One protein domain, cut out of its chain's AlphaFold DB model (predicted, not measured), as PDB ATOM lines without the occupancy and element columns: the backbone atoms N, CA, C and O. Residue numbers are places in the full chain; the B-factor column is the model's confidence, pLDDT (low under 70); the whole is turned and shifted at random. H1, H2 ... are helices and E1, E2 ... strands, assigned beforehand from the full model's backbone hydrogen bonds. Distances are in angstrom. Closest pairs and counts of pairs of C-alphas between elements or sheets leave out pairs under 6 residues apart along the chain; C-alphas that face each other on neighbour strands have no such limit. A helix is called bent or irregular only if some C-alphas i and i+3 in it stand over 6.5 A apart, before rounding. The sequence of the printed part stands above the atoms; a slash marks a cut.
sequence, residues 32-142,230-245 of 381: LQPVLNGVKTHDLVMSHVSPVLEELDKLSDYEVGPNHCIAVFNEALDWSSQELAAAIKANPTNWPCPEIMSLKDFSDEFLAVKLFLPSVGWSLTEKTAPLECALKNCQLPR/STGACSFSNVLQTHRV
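This is residues 32 to 142 and 230 to 245 of the 381 residues of an uncharacterized protein of Hibiscus syriacus (UniProt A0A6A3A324). The model is a rod with a long helical hairpin of H1 and H2 as its main body; H5 runs beside H2, and a short two-stranded ribbon of E1 and E2 packs on the first part of H1 and the last part of H2. The hairpin's loop sticks out at one end of the rod with residues 57 to 63, and the small helices H3 and H4 make a head at the other end. The printed part has 127 residues, in the order E1 H1 H2 H3 H4 H5 E2, with the two strands antiparallel; the class is mostly helix. The whole is loose, with a radius of gyration of the C-alphas of 17.6 A and spans of 61 by 27 by 26 A.

Find C-alpha 36 at (42.806, 13.323, -8.180), where E1 begins; it runs to residue 40. H1 follows, residues 41 to 56, 23.1 A long, with a kink of 31 degrees near residue 49. From C-alpha 66 at (38.901, 41.355, -28.715), H2 runs 34.9 A to residue 89. Next come H3, residues 98 to 102, H4, residues 108 to 116, and H5, residues 125 to 137, 17.3 A long. E2, residues 236 to 240, ends at C-alpha 240 at (44.268, 14.270, -12.451). H1 and H5 are irregular, but only just: C-alphas 48 and 51 are 6.6 A apart, and C-alphas 127 and 130 are 6.54 A apart.

Look first at the hairpin: H1 touches H2, at residues 69 to 80 of H2 alone, with the C-alphas of His 48 and Ala 76 closest at 5.4 A, at a steep tilt of 43 degrees, opposite ways. Residues 132 to 136 of H5 touch residues 77 to 81 of H2, the closest C-alphas being those of Leu 77 and Leu 135 at 6.4 A, at a shallow tilt of 8 degrees, opposite ways. E1 and E2 are antiparallel; N 37 and O 239 are 2.8 A apart, within hydrogen-bond range. The closest C-alphas of H2 and E2, Ala 87 and Leu 240, are 5.3 A apart. H3 and H4 are close but not clearly touching, with the C-alphas of Ile 100 and Val 113 closest at 7.4 A. Among the pairs that are apart are H1 and H5, and H2 and H4. Every O i to N i+4 pair is within hydrogen-bond range in H2 and H4, against 10 of 12 in H1, 7 of 9 in H5 and 0 of 1 in H3, where 2 of 2 O i to N i+3 pairs are.

The two C-alphas farthest apart, those of Tyr 62 and Lys 104, are 61.0 A apart. Residues 143 to 229 are not printed, and C-alphas 142 and 230 are 23.8 A apart across the cut. Of the links printed whole, none is long. The mean pLDDT of the printed part is 86.2, and residues 242 to 245 are under 70.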
ATOM      1  N   LEU A  32      46.028   0.760  -9.754       78.25
ATOM      2  CA  LEU A  32      46.462   1.995  -9.104       78.25
ATOM      3  C   LEU A  32      45.350   3.046  -9.187       78.25
ATOM      4  O   LEU A  32      44.788   3.299 -10.255       78.25
ATOM      5  N   GLN A  33      45.036   3.648  -8.043       79.00
ATOM      6  CA  GLN A  33      43.984   4.652  -7.944       79.00
ATOM      7  C   GLN A  33      44.460   5.956  -8.604       79.00
ATOM      8  O   GLN A  33      45.625   6.332  -8.437       79.00
ATOM      9  N   PRO A  34      43.599   6.669  -9.351       81.75
ATOM     10  CA  PRO A  34      43.968   7.948  -9.929       81.75
ATOM     11  C   PRO A  34      44.167   8.953  -8.794       81.75
ATOM     12  O   PRO A  34      43.254   9.206  -8.008       81.75
ATOM     13  N   VAL A  35      45.352   9.557  -8.715       83.50
ATOM     14  CA  VAL A  35      45.563  10.694  -7.817       83.50
ATOM     15  C   VAL A  35      44.776  11.864  -8.399       83.50
ATOM     16  O   VAL A  35      45.118  12.376  -9.468       83.50
ATOM     17  N   LEU A  36      43.681  12.240  -7.744       85.38
ATOM     18  CA  LEU A  36      42.806  13.323  -8.180       85.38
ATOM     19  C   LEU A  36      43.011  14.560  -7.320       85.38
ATOM     20  O   LEU A  36      43.124  14.480  -6.100       85.38
ATOM     21  N   ASN A  37      42.969  15.713  -7.974       85.56
ATOM     22  CA  ASN A  37      42.878  17.004  -7.326       85.56
ATOM     23  C   ASN A  37      41.478  17.580  -7.569       85.56
ATOM     24  O   ASN A  37      41.072  17.806  -8.713       85.56
ATOM     25  N   GLY A  38      40.741  17.807  -6.485       85.25
ATOM     26  CA  GLY A  38      39.431  18.440  -6.527       85.25
ATOM     27  C   GLY A  38      39.565  19.961  -6.605       85.25
ATOM     28  O   GLY A  38      40.110  20.592  -5.700       85.25
ATOM     29  N   VAL A  39      39.078  20.560  -7.690       89.38
ATOM     30  CA  VAL A  39      39.227  21.988  -7.999       89.38
ATOM     31  C   VAL A  39      37.872  22.634  -8.262       89.38
ATOM     32  O   VAL A  39      36.919  21.972  -8.667       89.38
ATOM     33  N   LYS A  40      37.761  23.954  -8.069       91.38
ATOM     34  CA  LYS A  40      36.581  24.668  -8.574       91.38
ATOM     35  C   LYS A  40      36.681  24.778 -10.090       91.38
ATOM     36  O   LYS A  40      37.728  25.175 -10.595       91.38
ATOM     37  N   THR A  41      35.591  24.518 -10.802       91.06
ATOM     38  CA  THR A  41      35.570  24.573 -12.275       91.06
ATOM     39  C   THR A  41      35.963  25.954 -12.803       91.06
ATOM     40  O   THR A  41      36.751  26.060 -13.739       91.06
ATOM     41  N   HIS A  42      35.477  27.019 -12.156       92.75
ATOM     42  CA  HIS A  42      35.897  28.397 -12.418       92.75
ATOM     43  C   HIS A  42      37.427  28.568 -12.341       92.75
ATOM     44  O   HIS A  42      38.049  29.127 -13.246       92.75
ATOM     45  N   ASP A  43      38.034  28.066 -11.263       91.75
ATOM     46  CA  ASP A  43      39.457  28.248 -10.970       91.75
ATOM     47  C   ASP A  43      40.331  27.400 -11.914       91.75
ATOM     48  O   ASP A  43      41.409  27.849 -12.302       91.75
ATOM     49  N   LEU A  44      39.842  26.229 -12.349       92.25
ATOM     50  CA  LEU A  44      40.463  25.402 -13.391       92.25
ATOM     51  C   LEU A  44      40.588  26.183 -14.708       92.25
ATOM     52  O   LEU A  44      41.708  26.411 -15.170       92.25
ATOM     53  N   VAL A  45      39.475  26.687 -15.256       93.56
ATOM     54  CA  VAL A  45      39.489  27.466 -16.511       93.56
ATOM     55  C   VAL A  45      40.398  28.691 -16.374       93.56
ATOM     56  O   VAL A  45      41.263  28.931 -17.218       93.56
ATOM     57  N   MET A  46      40.276  29.441 -15.273       92.00
ATOM     58  CA  MET A  46      41.103  30.630 -15.035       92.00
ATOM     59  C   MET A  46      42.600  30.323 -14.874       92.00
ATOM     60  O   MET A  46      43.418  31.208 -15.154       92.00
ATOM     61  N   SER A  47      42.975  29.101 -14.477       91.50
ATOM     62  CA  SER A  47      44.376  28.663 -14.400       91.50
ATOM     63  C   SER A  47      45.017  28.455 -15.779       91.50
ATOM     64  O   SER A  47      46.201  28.745 -15.936       91.50
ATOM     65  N   HIS A  48      44.233  28.065 -16.790       90.81
ATOM     66  CA  HIS A  48      44.684  27.997 -18.185       90.81
ATOM     67  C   HIS A  48      44.670  29.377 -18.863       90.81
ATOM     68  O   HIS A  48      45.589  29.712 -19.605       90.81
ATOM     69  N   VAL A  49      43.660  30.212 -18.580       91.50
ATOM     70  CA  VAL A  49      43.521  31.556 -19.178       91.50
ATOM     71  C   VAL A  49      44.611  32.525 -18.705       91.50
ATOM     72  O   VAL A  49      45.156  33.282 -19.507       91.50
ATOM     73  N   SER A  50      44.908  32.560 -17.401       90.19
ATOM     74  CA  SER A  50      45.711  33.651 -16.819       90.19
ATOM     75  C   SER A  50      47.140  33.763 -17.375       90.19
ATOM     76  O   SER A  50      47.499  34.882 -17.741       90.19
ATOM     77  N   PRO A  51      47.921  32.672 -17.530       88.44
ATOM     78  CA  PRO A  51      49.284  32.738 -18.067       88.44
ATOM     79  C   PRO A  51      49.331  33.255 -19.509       88.44
ATOM     80  O   PRO A  51      50.156  34.101 -19.843       88.44
ATOM     81  N   VAL A  52      48.390  32.818 -20.353       86.56
ATOM     82  CA  VAL A  52      48.321  33.247 -21.757       86.56
ATOM     83  C   VAL A  52      47.892  34.715 -21.861       86.56
ATOM     84  O   VAL A  52      48.408  35.451 -22.699       86.56
ATOM     85  N   LEU A  53      47.011  35.196 -20.970       86.69
ATOM     86  CA  LEU A  53      46.708  36.629 -20.872       86.69
ATOM     87  C   LEU A  53      47.907  37.460 -20.385       86.69
ATOM     88  O   LEU A  53      48.071  38.582 -20.848       86.69
ATOM     89  N   GLU A  54      48.739  36.942 -19.480       88.25
ATOM     90  CA  GLU A  54      49.972  37.612 -19.027       88.25
ATOM     91  C   GLU A  54      51.048  37.673 -20.123       88.25
ATOM     92  O   GLU A  54      51.891  38.569 -20.123       88.25
ATOM     93  N   GLU A  55      51.040  36.741 -21.074       85.56
ATOM     94  CA  GLU A  55      51.868  36.824 -22.279       85.56
ATOM     95  C   GLU A  55      51.282  37.778 -23.324       85.56
ATOM     96  O   GLU A  55      52.030  38.542 -23.932       85.56
ATOM     97  N   LEU A  56      49.957  37.802 -23.474       85.00
ATOM     98  CA  LEU A  56      49.240  38.741 -24.339       85.00
ATOM     99  C   LEU A  56      49.423  40.203 -23.878       85.00
ATOM    100  O   LEU A  56      49.539  41.088 -24.719       85.00
ATOM    101  N   ASP A  57      49.537  40.453 -22.568       85.06
ATOM    102  CA  ASP A  57      49.771  41.785 -21.963       85.06
ATOM    103  C   ASP A  57      51.193  42.332 -22.226       85.06
ATOM    104  O   ASP A  57      51.466  43.509 -22.002       85.06
ATOM    105  N   LYS A  58      52.106  41.497 -22.751       85.88
ATOM    106  CA  LYS A  58      53.449  41.916 -23.208       85.88
ATOM    107  C   LYS A  58      53.444  42.462 -24.641       85.88
ATOM    108  O   LYS A  58      54.433  43.070 -25.053       85.88
ATOM    109  N   LEU A  59      52.381  42.216 -25.411       83.44
ATOM    110  CA  LEU A  59      52.196  42.762 -26.759       83.44
ATOM    111  C   LEU A  59      51.628  44.185 -26.683       83.44
ATOM    112  O   LEU A  59      51.148  44.624 -25.640       83.44
ATOM    113  N   SER A  60      51.696  44.946 -27.778       77.38
ATOM    114  CA  SER A  60      51.195  46.323 -27.736       77.38
ATOM    115  C   SER A  60      49.660  46.364 -27.647       77.38
ATOM    116  O   SER A  60      48.969  45.559 -28.275       77.38
ATOM    117  N   ASP A  61      49.109  47.374 -26.955       76.94
ATOM    118  CA  ASP A  61      47.653  47.637 -26.863       76.94
ATOM    119  C   ASP A  61      46.948  47.791 -28.239       76.94
ATOM    120  O   ASP A  61      45.722  47.902 -28.310       76.94
ATOM    121  N   TYR A  62      47.709  47.837 -29.340       74.50
ATOM    122  CA  TYR A  62      47.233  47.970 -30.723       74.50
ATOM    123  C   TYR A  62      47.168  46.632 -31.467       74.50
ATOM    124  O   TYR A  62      46.410  46.510 -32.427       74.50
ATOM    125  N   GLU A  63      47.936  45.635 -31.026       79.69
ATOM    126  CA  GLU A  63      47.931  44.273 -31.572       79.69
ATOM    127  C   GLU A  63      46.830  43.423 -30.922       79.69
ATOM    128  O   GLU A  63      46.158  42.631 -31.589       79.69
ATOM    129  N   VAL A  64      46.583  43.624 -29.623       84.25
ATOM    130  CA  VAL A  64      45.622  42.830 -28.851       84.25
ATOM    131  C   VAL A  64      44.177  43.269 -29.115       84.25
ATOM    132  O   VAL A  64      43.600  44.065 -28.386       84.25
ATOM    133  N   GLY A  65      43.555  42.723 -30.160       87.94
ATOM    134  CA  GLY A  65      42.106  42.845 -30.396       87.94
ATOM    135  C   GLY A  65      41.215  41.895 -29.554       87.94
ATOM    136  O   GLY A  65      41.697  40.854 -29.098       87.94
ATOM    137  N   PRO A  66      39.894  42.176 -29.435       90.94
ATOM    138  CA  PRO A  66      38.901  41.355 -28.715       90.94
ATOM    139  C   PRO A  66      38.945  39.858 -29.036       90.94
ATOM    140  O   PRO A  66      38.900  39.006 -28.151       90.94
ATOM    141  N   ASN A  67      39.069  39.541 -30.326       91.88
ATOM    142  CA  ASN A  67      39.009  38.173 -30.828       91.88
ATOM    143  C   ASN A  67      40.228  37.324 -30.424       91.88
ATOM    144  O   ASN A  67      40.097  36.106 -30.355       91.88
ATOM    145  N   HIS A  68      41.367  37.934 -30.068       90.94
ATOM    146  CA  HIS A  68      42.492  37.204 -29.469       90.94
ATOM    147  C   HIS A  68      42.159  36.765 -28.040       90.94
ATOM    148  O   HIS A  68      42.375  35.610 -27.687       90.94
ATOM    149  N   CYS A  69      41.558  37.655 -27.241       92.44
ATOM    150  CA  CYS A  69      41.125  37.332 -25.881       92.44
ATOM    151  C   CYS A  69      40.076  36.202 -25.896       92.44
ATOM    152  O   CYS A  69      40.194  35.241 -25.140       92.44
ATOM    153  N   ILE A  70      39.084  36.287 -26.790       94.69
ATOM    154  CA  ILE A  70      38.046  35.254 -26.960       94.69
ATOM    155  C   ILE A  70      38.647  33.909 -27.390       94.69
ATOM    156  O   ILE A  70      38.248  32.877 -26.856       94.69
ATOM    157  N   ALA A  71      39.611  33.905 -28.318       93.31
ATOM    158  CA  ALA A  71      40.274  32.676 -28.757       93.31
ATOM    159  C   ALA A  71      40.998  31.975 -27.595       93.31
ATOM    160  O   ALA A  71      40.752  30.795 -27.362       93.31
ATOM    161  N   VAL A  72      41.795  32.720 -26.816       93.94
ATOM    162  CA  VAL A  72      42.492  32.210 -25.618       93.94
ATOM    163  C   VAL A  72      41.512  31.629 -24.593       93.94
ATOM    164  O   VAL A  72      41.763  30.575 -24.017       93.94
ATOM    165  N   PHE A  73      40.374  32.293 -24.371       95.81
ATOM    166  CA  PHE A  73      39.362  31.824 -23.423       95.81
ATOM    167  C   PHE A  73      38.642  30.552 -23.886       95.81
ATOM    168  O   PHE A  73      38.472  29.621 -23.099       95.81
ATOM    169  N   ASN A  74      38.245  30.485 -25.158       95.75
ATOM    170  CA  ASN A  74      37.594  29.297 -25.709       95.75
ATOM    171  C   ASN A  74      38.559  28.103 -25.767       95.75
ATOM    172  O   ASN A  74      38.164  26.992 -25.426       95.75
ATOM    173  N   GLU A  75      39.831  28.330 -26.106       94.19
ATOM    174  CA  GLU A  75      40.866  27.295 -26.033       94.19
ATOM    175  C   GLU A  75      41.043  26.790 -24.590       94.19
ATOM    176  O   GLU A  75      41.028  25.585 -24.356       94.19
ATOM    177  N   ALA A  76      41.100  27.680 -23.596       93.69
ATOM    178  CA  ALA A  76      41.178  27.288 -22.189       93.69
ATOM    179  C   ALA A  76      39.964  26.464 -21.702       93.69
ATOM    180  O   ALA A  76      40.132  25.557 -20.882       93.69
ATOM    181  N   LEU A  77      38.752  26.734 -22.205       94.75
ATOM    182  CA  LEU A  77      37.564  25.904 -21.949       94.75
ATOM    183  C   LEU A  77      37.702  24.501 -22.563       94.75
ATOM    184  O   LEU A  77      37.366  23.507 -21.912       94.75
ATOM    185  N   ASP A  78      38.224  24.409 -23.786       93.00
ATOM    186  CA  ASP A  78      38.449  23.132 -24.470       93.00
ATOM    187  C   ASP A  78      39.552  22.308 -23.778       93.00
ATOM    188  O   ASP A  78      39.405  21.093 -23.633       93.00
ATOM    189  N   TRP A  79      40.621  22.949 -23.289       91.88
ATOM    190  CA  TRP A  79      41.665  22.310 -22.474       91.88
ATOM    191  C   TRP A  79      41.108  21.812 -21.132       91.88
ATOM    192  O   TRP A  79      41.296  20.646 -20.790       91.88
ATOM    193  N   SER A  80      40.336  22.644 -20.422       92.50
ATOM    194  CA  SER A  80      39.668  22.251 -19.167       92.50
ATOM    195  C   SER A  80      38.771  21.024 -19.372       92.50
ATOM    196  O   SER A  80      38.763  20.095 -18.566       92.50
ATOM    197  N   SER A  81      38.041  20.987 -20.490       91.69
ATOM    198  CA  SER A  81      37.183  19.857 -20.865       91.69
ATOM    199  C   SER A  81      37.992  18.586 -21.165       91.69
ATOM    200  O   SER A  81      37.567  17.484 -20.814       91.69
ATOM    201  N   GLN A  82      39.177  18.722 -21.771       90.81
ATOM    202  CA  GLN A  82      40.090  17.605 -22.038       90.81
ATOM    203  C   GLN A  82      40.726  17.041 -20.760       90.81
ATOM    204  O   GLN A  82      40.809  15.819 -20.634       90.81
ATOM    205  N   GLU A  83      41.123  17.878 -19.794       90.44
ATOM    206  CA  GLU A  83      41.645  17.400 -18.502       90.44
ATOM    207  C   GLU A  83      40.594  16.606 -17.717       90.44
ATOM    208  O   GLU A  83      40.898  15.546 -17.161       90.44
ATOM    209  N   LEU A  84      39.338  17.061 -17.736       90.25
ATOM    210  CA  LEU A  84      38.219  16.337 -17.131       90.25
ATOM    211  C   LEU A  84      37.965  14.999 -17.832       90.25
ATOM    212  O   LEU A  84      37.866  13.969 -17.166       90.25
ATOM    213  N   ALA A  85      37.932  14.981 -19.168       90.06
ATOM    214  CA  ALA A  85      37.789  13.745 -19.936       90.06
ATOM    215  C   ALA A  85      38.947  12.758 -19.681       90.06
ATOM    216  O   ALA A  85      38.722  11.549 -19.595       90.06
ATOM    217  N   ALA A  86      40.176  13.257 -19.513       89.25
ATOM    218  CA  ALA A  86      41.335  12.446 -19.149       89.25
ATOM    219  C   ALA A  86      41.197  11.849 -17.739       89.25
ATOM    220  O   ALA A  86      41.450  10.656 -17.566       89.25
ATOM    221  N   ALA A  87      40.734  12.631 -16.757       89.44
ATOM    222  CA  ALA A  87      40.477  12.150 -15.400       89.44
ATOM    223  C   ALA A  87      39.378  11.081 -15.359       89.44
ATOM    224  O   ALA A  87      39.587  10.010 -14.792       89.44
ATOM    225  N   ILE A  88      38.247  11.327 -16.027       89.00
ATOM    226  CA  ILE A  88      37.137  10.372 -16.164       89.00
ATOM    227  C   ILE A  88      37.628   9.057 -16.787       89.00
ATOM    228  O   ILE A  88      37.316   7.981 -16.283       89.00
ATOM    229  N   LYS A  89      38.434   9.132 -17.855       87.38
ATOM    230  CA  LYS A  89      38.990   7.962 -18.553       87.38
ATOM    231  C   LYS A  89      40.030   7.195 -17.727       87.38
ATOM    232  O   LYS A  89      40.172   5.990 -17.913       87.38
ATOM    233  N   ALA A  90      40.765   7.876 -16.851       86.44
ATOM    234  CA  ALA A  90      41.733   7.258 -15.950       86.44
ATOM    235  C   ALA A  90      41.083   6.577 -14.731       86.44
ATOM    236  O   ALA A  90      41.787   5.920 -13.968       86.44
ATOM    237  N   ASN A  91      39.766   6.717 -14.533       86.38
ATOM    238  CA  ASN A  91      39.084   6.112 -13.398       86.38
ATOM    239  C   ASN A  91      38.949   4.581 -13.554       86.38
ATOM    240  O   ASN A  91      38.304   4.133 -14.507       86.38
ATOM    241  N   PRO A  92      39.483   3.756 -12.631       80.31
ATOM    242  CA  PRO A  92      39.182   2.333 -12.608       80.31
ATOM    243  C   PRO A  92      37.704   2.087 -12.275       80.31
ATOM    244  O   PRO A  92      37.055   2.844 -11.548       80.31
ATOM    245  N   THR A  93      37.160   0.997 -12.816       76.56
ATOM    246  CA  THR A  93      35.752   0.621 -12.652       76.56
ATOM    247  C   THR A  93      35.364   0.551 -11.173       76.56
ATOM    248  O   THR A  93      36.027  -0.121 -10.387       76.56
ATOM    249  N   ASN A  94      34.251   1.196 -10.815       73.88
ATOM    250  CA  ASN A  94      33.704   1.264  -9.454       73.88
ATOM    251  C   ASN A  94      34.593   1.969  -8.408       73.88
ATOM    252  O   ASN A  94      34.414   1.719  -7.220       73.88
ATOM    253  N   TRP A  95      35.505   2.866  -8.807       81.62
ATOM    254  CA  TRP A  95      36.208   3.745  -7.865       81.62
ATOM    255  C   TRP A  95      35.600   5.170  -7.812       81.62
ATOM    256  O   TRP A  95      35.276   5.745  -8.860       81.62
ATOM    257  N   PRO A  96      35.465   5.787  -6.620       85.56
ATOM    258  CA  PRO A  96      35.593   5.182  -5.293       85.56
ATOM    259  C   PRO A  96      34.528   4.114  -5.034       85.56
ATOM    260  O   PRO A  96      33.427   4.182  -5.587       85.56
ATOM    261  N   CYS A  97      34.872   3.136  -4.195       83.75
ATOM    262  CA  CYS A  97      34.041   1.963  -3.952       83.75
ATOM    263  C   CYS A  97      32.688   2.328  -3.299       83.75
ATOM    264  O   CYS A  97      32.631   3.230  -2.457       83.75
ATOM    265  N   PRO A  98      31.576   1.671  -3.681       84.31
ATOM    266  CA  PRO A  98      30.238   2.021  -3.197       84.31
ATOM    267  C   PRO A  98      30.067   1.822  -1.684       84.31
ATOM    268  O   PRO A  98      29.225   2.478  -1.070       84.31
ATOM    269  N   GLU A  99      30.885   0.972  -1.060       86.94
ATOM    270  CA  GLU A  99      30.895   0.703   0.378       86.94
ATOM    271  C   GLU A  99      31.116   1.972   1.216       86.94
ATOM    272  O   GLU A  99      30.599   2.048   2.330       86.94
ATOM    273  N   ILE A 100      31.777   3.011   0.683       85.56
ATOM    274  CA  ILE A 100      31.945   4.290   1.399       85.56
ATOM    275  C   ILE A 100      30.611   5.003   1.672       85.56
ATOM    276  O   ILE A 100      30.530   5.810   2.594       85.56
ATOM    277  N   MET A 101      29.545   4.685   0.925       82.62
ATOM    278  CA  MET A 101      28.187   5.176   1.206       82.62
ATOM    279  C   MET A 101      27.529   4.481   2.406       82.62
ATOM    280  O   MET A 101      26.493   4.940   2.873       82.62
ATOM    281  N   SER A 102      28.109   3.382   2.903       86.25
ATOM    282  CA  SER A 102      27.653   2.687   4.115       86.25
ATOM    283  C   SER A 102      28.318   3.214   5.391       86.25
ATOM    284  O   SER A 102      28.018   2.722   6.481       86.25
ATOM    285  N   LEU A 103      29.232   4.189   5.282       86.31
ATOM    286  CA  LEU A 103      29.828   4.842   6.444       86.31
ATOM    287  C   LEU A 103      28.760   5.603   7.231       86.31
ATOM    288  O   LEU A 103      27.843   6.201   6.669       86.31
ATOM    289  N   LYS A 104      28.890   5.586   8.557       88.38
ATOM    290  CA  LYS A 104      27.963   6.280   9.447       88.38
ATOM    291  C   LYS A 104      28.129   7.793   9.293       88.38
ATOM    292  O   LYS A 104      29.243   8.301   9.404       88.38
ATOM    293  N   ASP A 105      27.013   8.503   9.132       85.38
ATOM    294  CA  ASP A 105      26.999   9.966   9.083       85.38
ATOM    295  C   ASP A 105      27.803  10.583  10.241       85.38
ATOM    296  O   ASP A 105      27.635  10.214  11.408       85.38
ATOM    297  N   PHE A 106      28.655  11.553   9.897       81.50
ATOM    298  CA  PHE A 106      29.527  12.293  10.820       81.50
ATOM    299  C   PHE A 106      30.566  11.454  11.591       81.50
ATOM    300  O   PHE A 106      31.064  11.918  12.616       81.50
ATOM    301  N   SER A 107      30.927  10.254  11.121       88.00
ATOM    302  CA  SER A 107      32.134   9.572  11.609       88.00
ATOM    303  C   SER A 107      33.416  10.227  11.066       88.00
ATOM    304  O   SER A 107      33.382  10.925  10.047       88.00
ATOM    305  N   ASP A 108      34.555   9.995  11.721       87.50
ATOM    306  CA  ASP A 108      35.848  10.536  11.277       87.50
ATOM    307  C   ASP A 108      36.231   9.994   9.886       87.50
ATOM    308  O   ASP A 108      36.739  10.732   9.041       87.50
ATOM    309  N   GLU A 109      35.897   8.731   9.600       87.94
ATOM    310  CA  GLU A 109      36.085   8.104   8.289       87.94
ATOM    311  C   GLU A 109      35.187   8.747   7.223       87.94
ATOM    312  O   GLU A 109      35.647   9.027   6.117       87.94
ATOM    313  N   PHE A 110      33.922   9.037   7.549       85.44
ATOM    314  CA  PHE A 110      33.002   9.739   6.649       85.44
ATOM    315  C   PHE A 110      33.504  11.152   6.313       85.44
ATOM    316  O   PHE A 110      33.442  11.581   5.158       85.44
ATOM    317  N   LEU A 111      34.042  11.873   7.304       85.81
ATOM    318  CA  LEU A 111      34.648  13.189   7.096       85.81
ATOM    319  C   LEU A 111      35.912  13.102   6.230       85.81
ATOM    320  O   LEU A 111      36.057  13.904   5.307       85.81
ATOM    321  N   ALA A 112      36.782  12.117   6.463       85.06
ATOM    322  CA  ALA A 112      37.969  11.887   5.643       85.06
ATOM    323  C   ALA A 112      37.602  11.562   4.183       85.06
ATOM    324  O   ALA A 112      38.098  12.217   3.266       85.06
ATOM    325  N   VAL A 113      36.672  10.629   3.955       85.75
ATOM    326  CA  VAL A 113      36.162  10.301   2.612       85.75
ATOM    327  C   VAL A 113      35.622  11.547   1.911       85.75
ATOM    328  O   VAL A 113      35.969  11.796   0.762       85.75
ATOM    329  N   LYS A 114      34.827  12.369   2.605       83.25
ATOM    330  CA  LYS A 114      34.236  13.591   2.038       83.25
ATOM    331  C   LYS A 114      35.265  14.676   1.682       83.25
ATOM    332  O   LYS A 114      34.958  15.536   0.857       83.25
ATOM    333  N   LEU A 115      36.439  14.672   2.315       80.69
ATOM    334  CA  LEU A 115      37.514  15.639   2.068       80.69
ATOM    335  C   LEU A 115      38.502  15.182   0.986       80.69
ATOM    336  O   LEU A 115      39.005  16.027   0.250       80.69
ATOM    337  N   PHE A 116      38.785  13.879   0.901       79.31
ATOM    338  CA  PHE A 116      39.881  13.345   0.080       79.31
ATOM    339  C   PHE A 116      39.438  12.484  -1.111       79.31
ATOM    340  O   PHE A 116      40.243  12.259  -2.011       79.31
ATOM    341  N   LEU A 117      38.187  12.011  -1.151       84.56
ATOM    342  CA  LEU A 117      37.664  11.208  -2.260       84.56
ATOM    343  C   LEU A 117      36.515  11.929  -2.982       84.56
ATOM    344  O   LEU A 117      35.693  12.598  -2.349       84.56
ATOM    345  N   PRO A 118      36.398  11.778  -4.313       86.62
ATOM    346  CA  PRO A 118      35.236  12.269  -5.040       86.62
ATOM    347  C   PRO A 118      33.981  11.456  -4.680       86.62
ATOM    348  O   PRO A 118      34.053  10.337  -4.173       86.62
ATOM    349  N   SER A 119      32.790  11.982  -4.987       85.94
ATOM    350  CA  SER A 119      31.545  11.232  -4.754       85.94
ATOM    351  C   SER A 119      31.522   9.915  -5.546       85.94
ATOM    352  O   SER A 119      31.971   9.893  -6.694       85.94
ATOM    353  N   VAL A 120      30.912   8.854  -5.006       85.56
ATOM    354  CA  VAL A 120      30.707   7.589  -5.742       85.56
ATOM    355  C   VAL A 120      30.063   7.858  -7.105       85.56
ATOM    356  O   VAL A 120      29.102   8.629  -7.219       85.56
ATOM    357  N   GLY A 121      30.626   7.263  -8.158       84.06
ATOM    358  CA  GLY A 121      30.161   7.449  -9.533       84.06
ATOM    359  C   GLY A 121      30.398   8.850 -10.115       84.06
ATOM    360  O   GLY A 121      29.698   9.229 -11.045       84.06
ATOM    361  N   TRP A 122      31.340   9.642  -9.590       86.88
ATOM    362  CA  TRP A 122      31.710  10.959 -10.147       86.88
ATOM    363  C   TRP A 122      32.062  10.927 -11.644       86.88
ATOM    364  O   TRP A 122      31.817  11.909 -12.335       86.88
ATOM    365  N   SER A 123      32.607   9.810 -12.139       87.44
ATOM    366  CA  SER A 123      32.977   9.604 -13.544       87.44
ATOM    367  C   SER A 123      31.822   9.087 -14.419       87.44
ATOM    368  O   SER A 123      32.046   8.737 -15.575       87.44
ATOM    369  N   LEU A 124      30.606   8.956 -13.876       87.44
ATOM    370  CA  LEU A 124      29.428   8.550 -14.645       87.44
ATOM    371  C   LEU A 124      28.945   9.714 -15.510       87.44
ATOM    372  O   LEU A 124      28.796  10.832 -15.021       87.44
ATOM    373  N   THR A 125      28.588   9.424 -16.761       87.00
ATOM    374  CA  THR A 125      28.099  10.419 -17.729       87.00
ATOM    375  C   THR A 125      26.912  11.235 -17.205       87.00
ATOM    376  O   THR A 125      26.802  12.416 -17.505       87.00
ATOM    377  N   GLU A 126      26.055  10.658 -16.360       86.50
ATOM    378  CA  GLU A 126      24.940  11.371 -15.714       86.50
ATOM    379  C   GLU A 126      25.400  12.528 -14.804       86.50
ATOM    380  O   GLU A 126      24.704  13.536 -14.690       86.50
ATOM    381  N   LYS A 127      26.579  12.403 -14.176       84.75
ATOM    382  CA  LYS A 127      27.186  13.449 -13.339       84.75
ATOM    383  C   LYS A 127      28.104  14.387 -14.124       84.75
ATOM    384  O   LYS A 127      28.207  15.552 -13.749       84.75
ATOM    385  N   THR A 128      28.751  13.916 -15.193       87.75
ATOM    386  CA  THR A 128      29.712  14.727 -15.968       87.75
ATOM    387  C   THR A 128      29.045  15.538 -17.081       87.75
ATOM    388  O   THR A 128      29.417  16.691 -17.294       87.75
ATOM    389  N   ALA A 129      27.993  15.020 -17.725       89.69
ATOM    390  CA  ALA A 129      27.314  15.693 -18.834       89.69
ATOM    391  C   ALA A 129      26.759  17.098 -18.501       89.69
ATOM    392  O   ALA A 129      26.855  17.975 -19.363       89.69
ATOM    393  N   PRO A 130      26.220  17.389 -17.293       91.00
ATOM    394  CA  PRO A 130      25.843  18.754 -16.923       91.00
ATOM    395  C   PRO A 130      27.035  19.721 -16.924       91.00
ATOM    396  O   PRO A 130      26.903  20.842 -17.410       91.00
ATOM    397  N   LEU A 131      28.197  19.273 -16.437       91.31
ATOM    398  CA  LEU A 131      29.434  20.056 -16.380       91.31
ATOM    399  C   LEU A 131      30.037  20.266 -17.778       91.31
ATOM    400  O   LEU A 131      30.381  21.392 -18.129       91.31
ATOM    401  N   GLU A 132      30.100  19.215 -18.598       91.12
ATOM    402  CA  GLU A 132      30.539  19.284 -20.000       91.12
ATOM    403  C   GLU A 132      29.654  20.242 -20.819       91.12
ATOM    404  O   GLU A 132      30.147  21.084 -21.573       91.12
ATOM    405  N   CYS A 133      28.332  20.166 -20.628       91.81
ATOM    406  CA  CYS A 133      27.375  21.077 -21.249       91.81
ATOM    407  C   CYS A 133      27.573  22.522 -20.763       91.81
ATOM    408  O   CYS A 133      27.585  23.445 -21.575       91.81
ATOM    409  N   ALA A 134      27.780  22.734 -19.460       92.62
ATOM    410  CA  ALA A 134      28.010  24.059 -18.893       92.62
ATOM    411  C   ALA A 134      29.318  24.699 -19.399       92.62
ATOM    412  O   ALA A 134      29.304  25.867 -19.786       92.62
ATOM    413  N   LEU A 135      30.416  23.937 -19.487       93.31
ATOM    414  CA  LEU A 135      31.683  24.387 -20.080       93.31
ATOM    415  C   LEU A 135      31.513  24.771 -21.555       93.31
ATOM    416  O   LEU A 135      31.952  25.844 -21.968       93.31
ATOM    417  N   LYS A 136      30.800  23.954 -22.338       92.94
ATOM    418  CA  LYS A 136      30.492  24.272 -23.738       92.94
ATOM    419  C   LYS A 136      29.625  25.527 -23.876       92.94
ATOM    420  O   LYS A 136      29.889  26.358 -24.738       92.94
ATOM    421  N   ASN A 137      28.629  25.700 -23.009       92.19
ATOM    422  CA  ASN A 137      27.783  26.896 -22.976       92.19
ATOM    423  C   ASN A 137      28.544  28.152 -22.516       92.19
ATOM    424  O   ASN A 137      28.088  29.264 -22.781       92.19
ATOM    425  N   CYS A 138      29.705  28.000 -21.869       94.06
ATOM    426  CA  CYS A 138      30.579  29.125 -21.556       94.06
ATOM    427  C   CYS A 138      31.332  29.665 -22.781       94.06
ATOM    428  O   CYS A 138      31.788  30.802 -22.707       94.06
ATOM    429  N   GLN A 139      31.442  28.934 -23.898       95.12
ATOM    430  CA  GLN A 139      32.166  29.415 -25.082       95.12
ATOM    431  C   GLN A 139      31.612  30.762 -25.578       95.12
ATOM    432  O   GLN A 139      30.406  30.945 -25.760       95.12
ATOM    433  N   LEU A 140      32.511  31.720 -25.806       95.38
ATOM    434  CA  LEU A 140      32.166  33.068 -26.243       95.38
ATOM    435  C   LEU A 140      32.140  33.160 -27.781       95.38
ATOM    436  O   LEU A 140      33.075  32.695 -28.440       95.38
ATOM    437  N   PRO A 141      31.111  33.786 -28.384       94.75
ATOM    438  CA  PRO A 141      31.065  34.021 -29.822       94.75
ATOM    439  C   PRO A 141      32.099  35.077 -30.232       94.75
ATOM    440  O   PRO A 141      32.488  35.931 -29.432       94.75
ATOM    441  N   ARG A 142      32.508  35.060 -31.506       92.81
ATOM    442  CA  ARG A 142      33.397  36.077 -32.093       92.81
ATOM    443  C   ARG A 142      32.815  37.485 -31.886       92.81
ATOM    444  O   ARG A 142      31.624  37.702 -32.098       92.81
ATOM    445  N   SER A 230      30.256  28.657 -10.987       83.31
ATOM    446  CA  SER A 230      30.613  28.850  -9.572       83.31
ATOM    447  C   SER A 230      29.551  28.325  -8.601       83.31
ATOM    448  O   SER A 230      29.740  28.400  -7.386       83.31
ATOM    449  N   THR A 231      28.427  27.795  -9.100       80.69
ATOM    450  CA  THR A 231      27.278  27.378  -8.275       80.69
ATOM    451  C   THR A 231      26.752  25.985  -8.636       80.69
ATOM    452  O   THR A 231      26.876  25.512  -9.764       80.69
ATOM    453  N   GLY A 232      26.159  25.301  -7.651       81.56
ATOM    454  CA  GLY A 232      25.499  24.007  -7.848       81.56
ATOM    455  C   GLY A 232      26.437  22.879  -8.294       81.56
ATOM    456  O   GLY A 232      27.622  22.860  -7.961       81.56
ATOM    457  N   ALA A 233      25.895  21.922  -9.053       79.44
ATOM    458  CA  ALA A 233      26.595  20.701  -9.462       79.44
ATOM    459  C   ALA A 233      27.815  20.934 -10.375       79.44
ATOM    460  O   ALA A 233      28.669  20.062 -10.467       79.44
ATOM    461  N   CYS A 234      27.917  22.102 -11.021       84.06
ATOM    462  CA  CYS A 234      29.049  22.451 -11.887       84.06
ATOM    463  C   CYS A 234      30.171  23.204 -11.148       84.06
ATOM    464  O   CYS A 234      31.192  23.503 -11.761       84.06
ATOM    465  N   SER A 235      30.000  23.510  -9.853       86.69
ATOM    466  CA  SER A 235      30.946  24.322  -9.065       86.69
ATOM    467  C   SER A 235      32.307  23.674  -8.818       86.69
ATOM    468  O   SER A 235      33.297  24.377  -8.599       86.69
ATOM    469  N   PHE A 236      32.366  22.345  -8.859       87.38
ATOM    470  CA  PHE A 236      33.525  21.556  -8.476       87.38
ATOM    471  C   PHE A 236      33.750  20.426  -9.473       87.38
ATOM    472  O   PHE A 236      32.798  19.803  -9.942       87.38
ATOM    473  N   SER A 237      35.011  20.149  -9.767       86.56
ATOM    474  CA  SER A 237      35.422  19.139 -10.726       86.56
ATOM    475  C   SER A 237      36.687  18.428 -10.244       86.56
ATOM    476  O   SER A 237      37.437  18.951  -9.419       86.56
ATOM    477  N   ASN A 238      36.906  17.201 -10.714       87.06
ATOM    478  CA  ASN A 238      38.079  16.412 -10.347       87.06
ATOM    479  C   ASN A 238      38.967  16.262 -11.578       87.06
ATOM    480  O   ASN A 238      38.534  15.699 -12.583       87.06
ATOM    481  N   VAL A 239      40.198  16.754 -11.481       88.81
ATOM    482  CA  VAL A 239      41.239  16.592 -12.502       88.81
ATOM    483  C   VAL A 239      42.332  15.669 -11.976       88.81
ATOM    484  O   VAL A 239      42.482  15.500 -10.765       88.81
ATOM    485  N   LEU A 240      43.109  15.058 -12.868       86.38
ATOM    486  CA  LEU A 240      44.268  14.270 -12.451       86.38
ATOM    487  C   LEU A 240      45.326  15.184 -11.837       86.38
ATOM    488  O   LEU A 240      45.675  16.215 -12.406       86.38
ATOM    489  N   GLN A 241      45.907  14.760 -10.717       78.56
ATOM    490  CA  GLN A 241      47.149  15.319 -10.202       78.56
ATOM    491  C   GLN A 241      48.327  14.774 -11.024       78.56
ATOM    492  O   GLN A 241      49.199  14.060 -10.531       78.56
ATOM    493  N   THR A 242      48.371  15.124 -12.309       63.94
ATOM    494  CA  THR A 242      49.633  15.107 -13.046       63.94
ATOM    495  C   THR A 242      50.578  16.124 -12.400       63.94
ATOM    496  O   THR A 242      50.148  17.173 -11.909       63.94
ATOM    497  N   HIS A 243      51.886  15.838 -12.381       48.41
ATOM    498  CA  HIS A 243      52.871  16.888 -12.109       48.41
ATOM    499  C   HIS A 243      52.651  17.966 -13.164       48.41
ATOM    500  O   HIS A 243      52.899  17.700 -14.339       48.41
ATOM    501  N   ARG A 244      52.105  19.118 -12.743       43.84
ATOM    502  CA  ARG A 244      51.572  20.146 -13.643       43.84
ATOM    503  C   ARG A 244      52.564  20.406 -14.767       43.84
ATOM    504  O   ARG A 244      53.623  20.988 -14.525       43.84
ATOM    505  N   VAL A 245      52.201  19.990 -15.981       41.81
ATOM    506  CA  VAL A 245      52.857  20.494 -17.184       41.81
ATOM    507  C   VAL A 245      52.722  22.014 -17.084       41.81
ATOM    508  O   VAL A 245      51.607  22.487 -16.837       41.81
TER     509      VAL A 245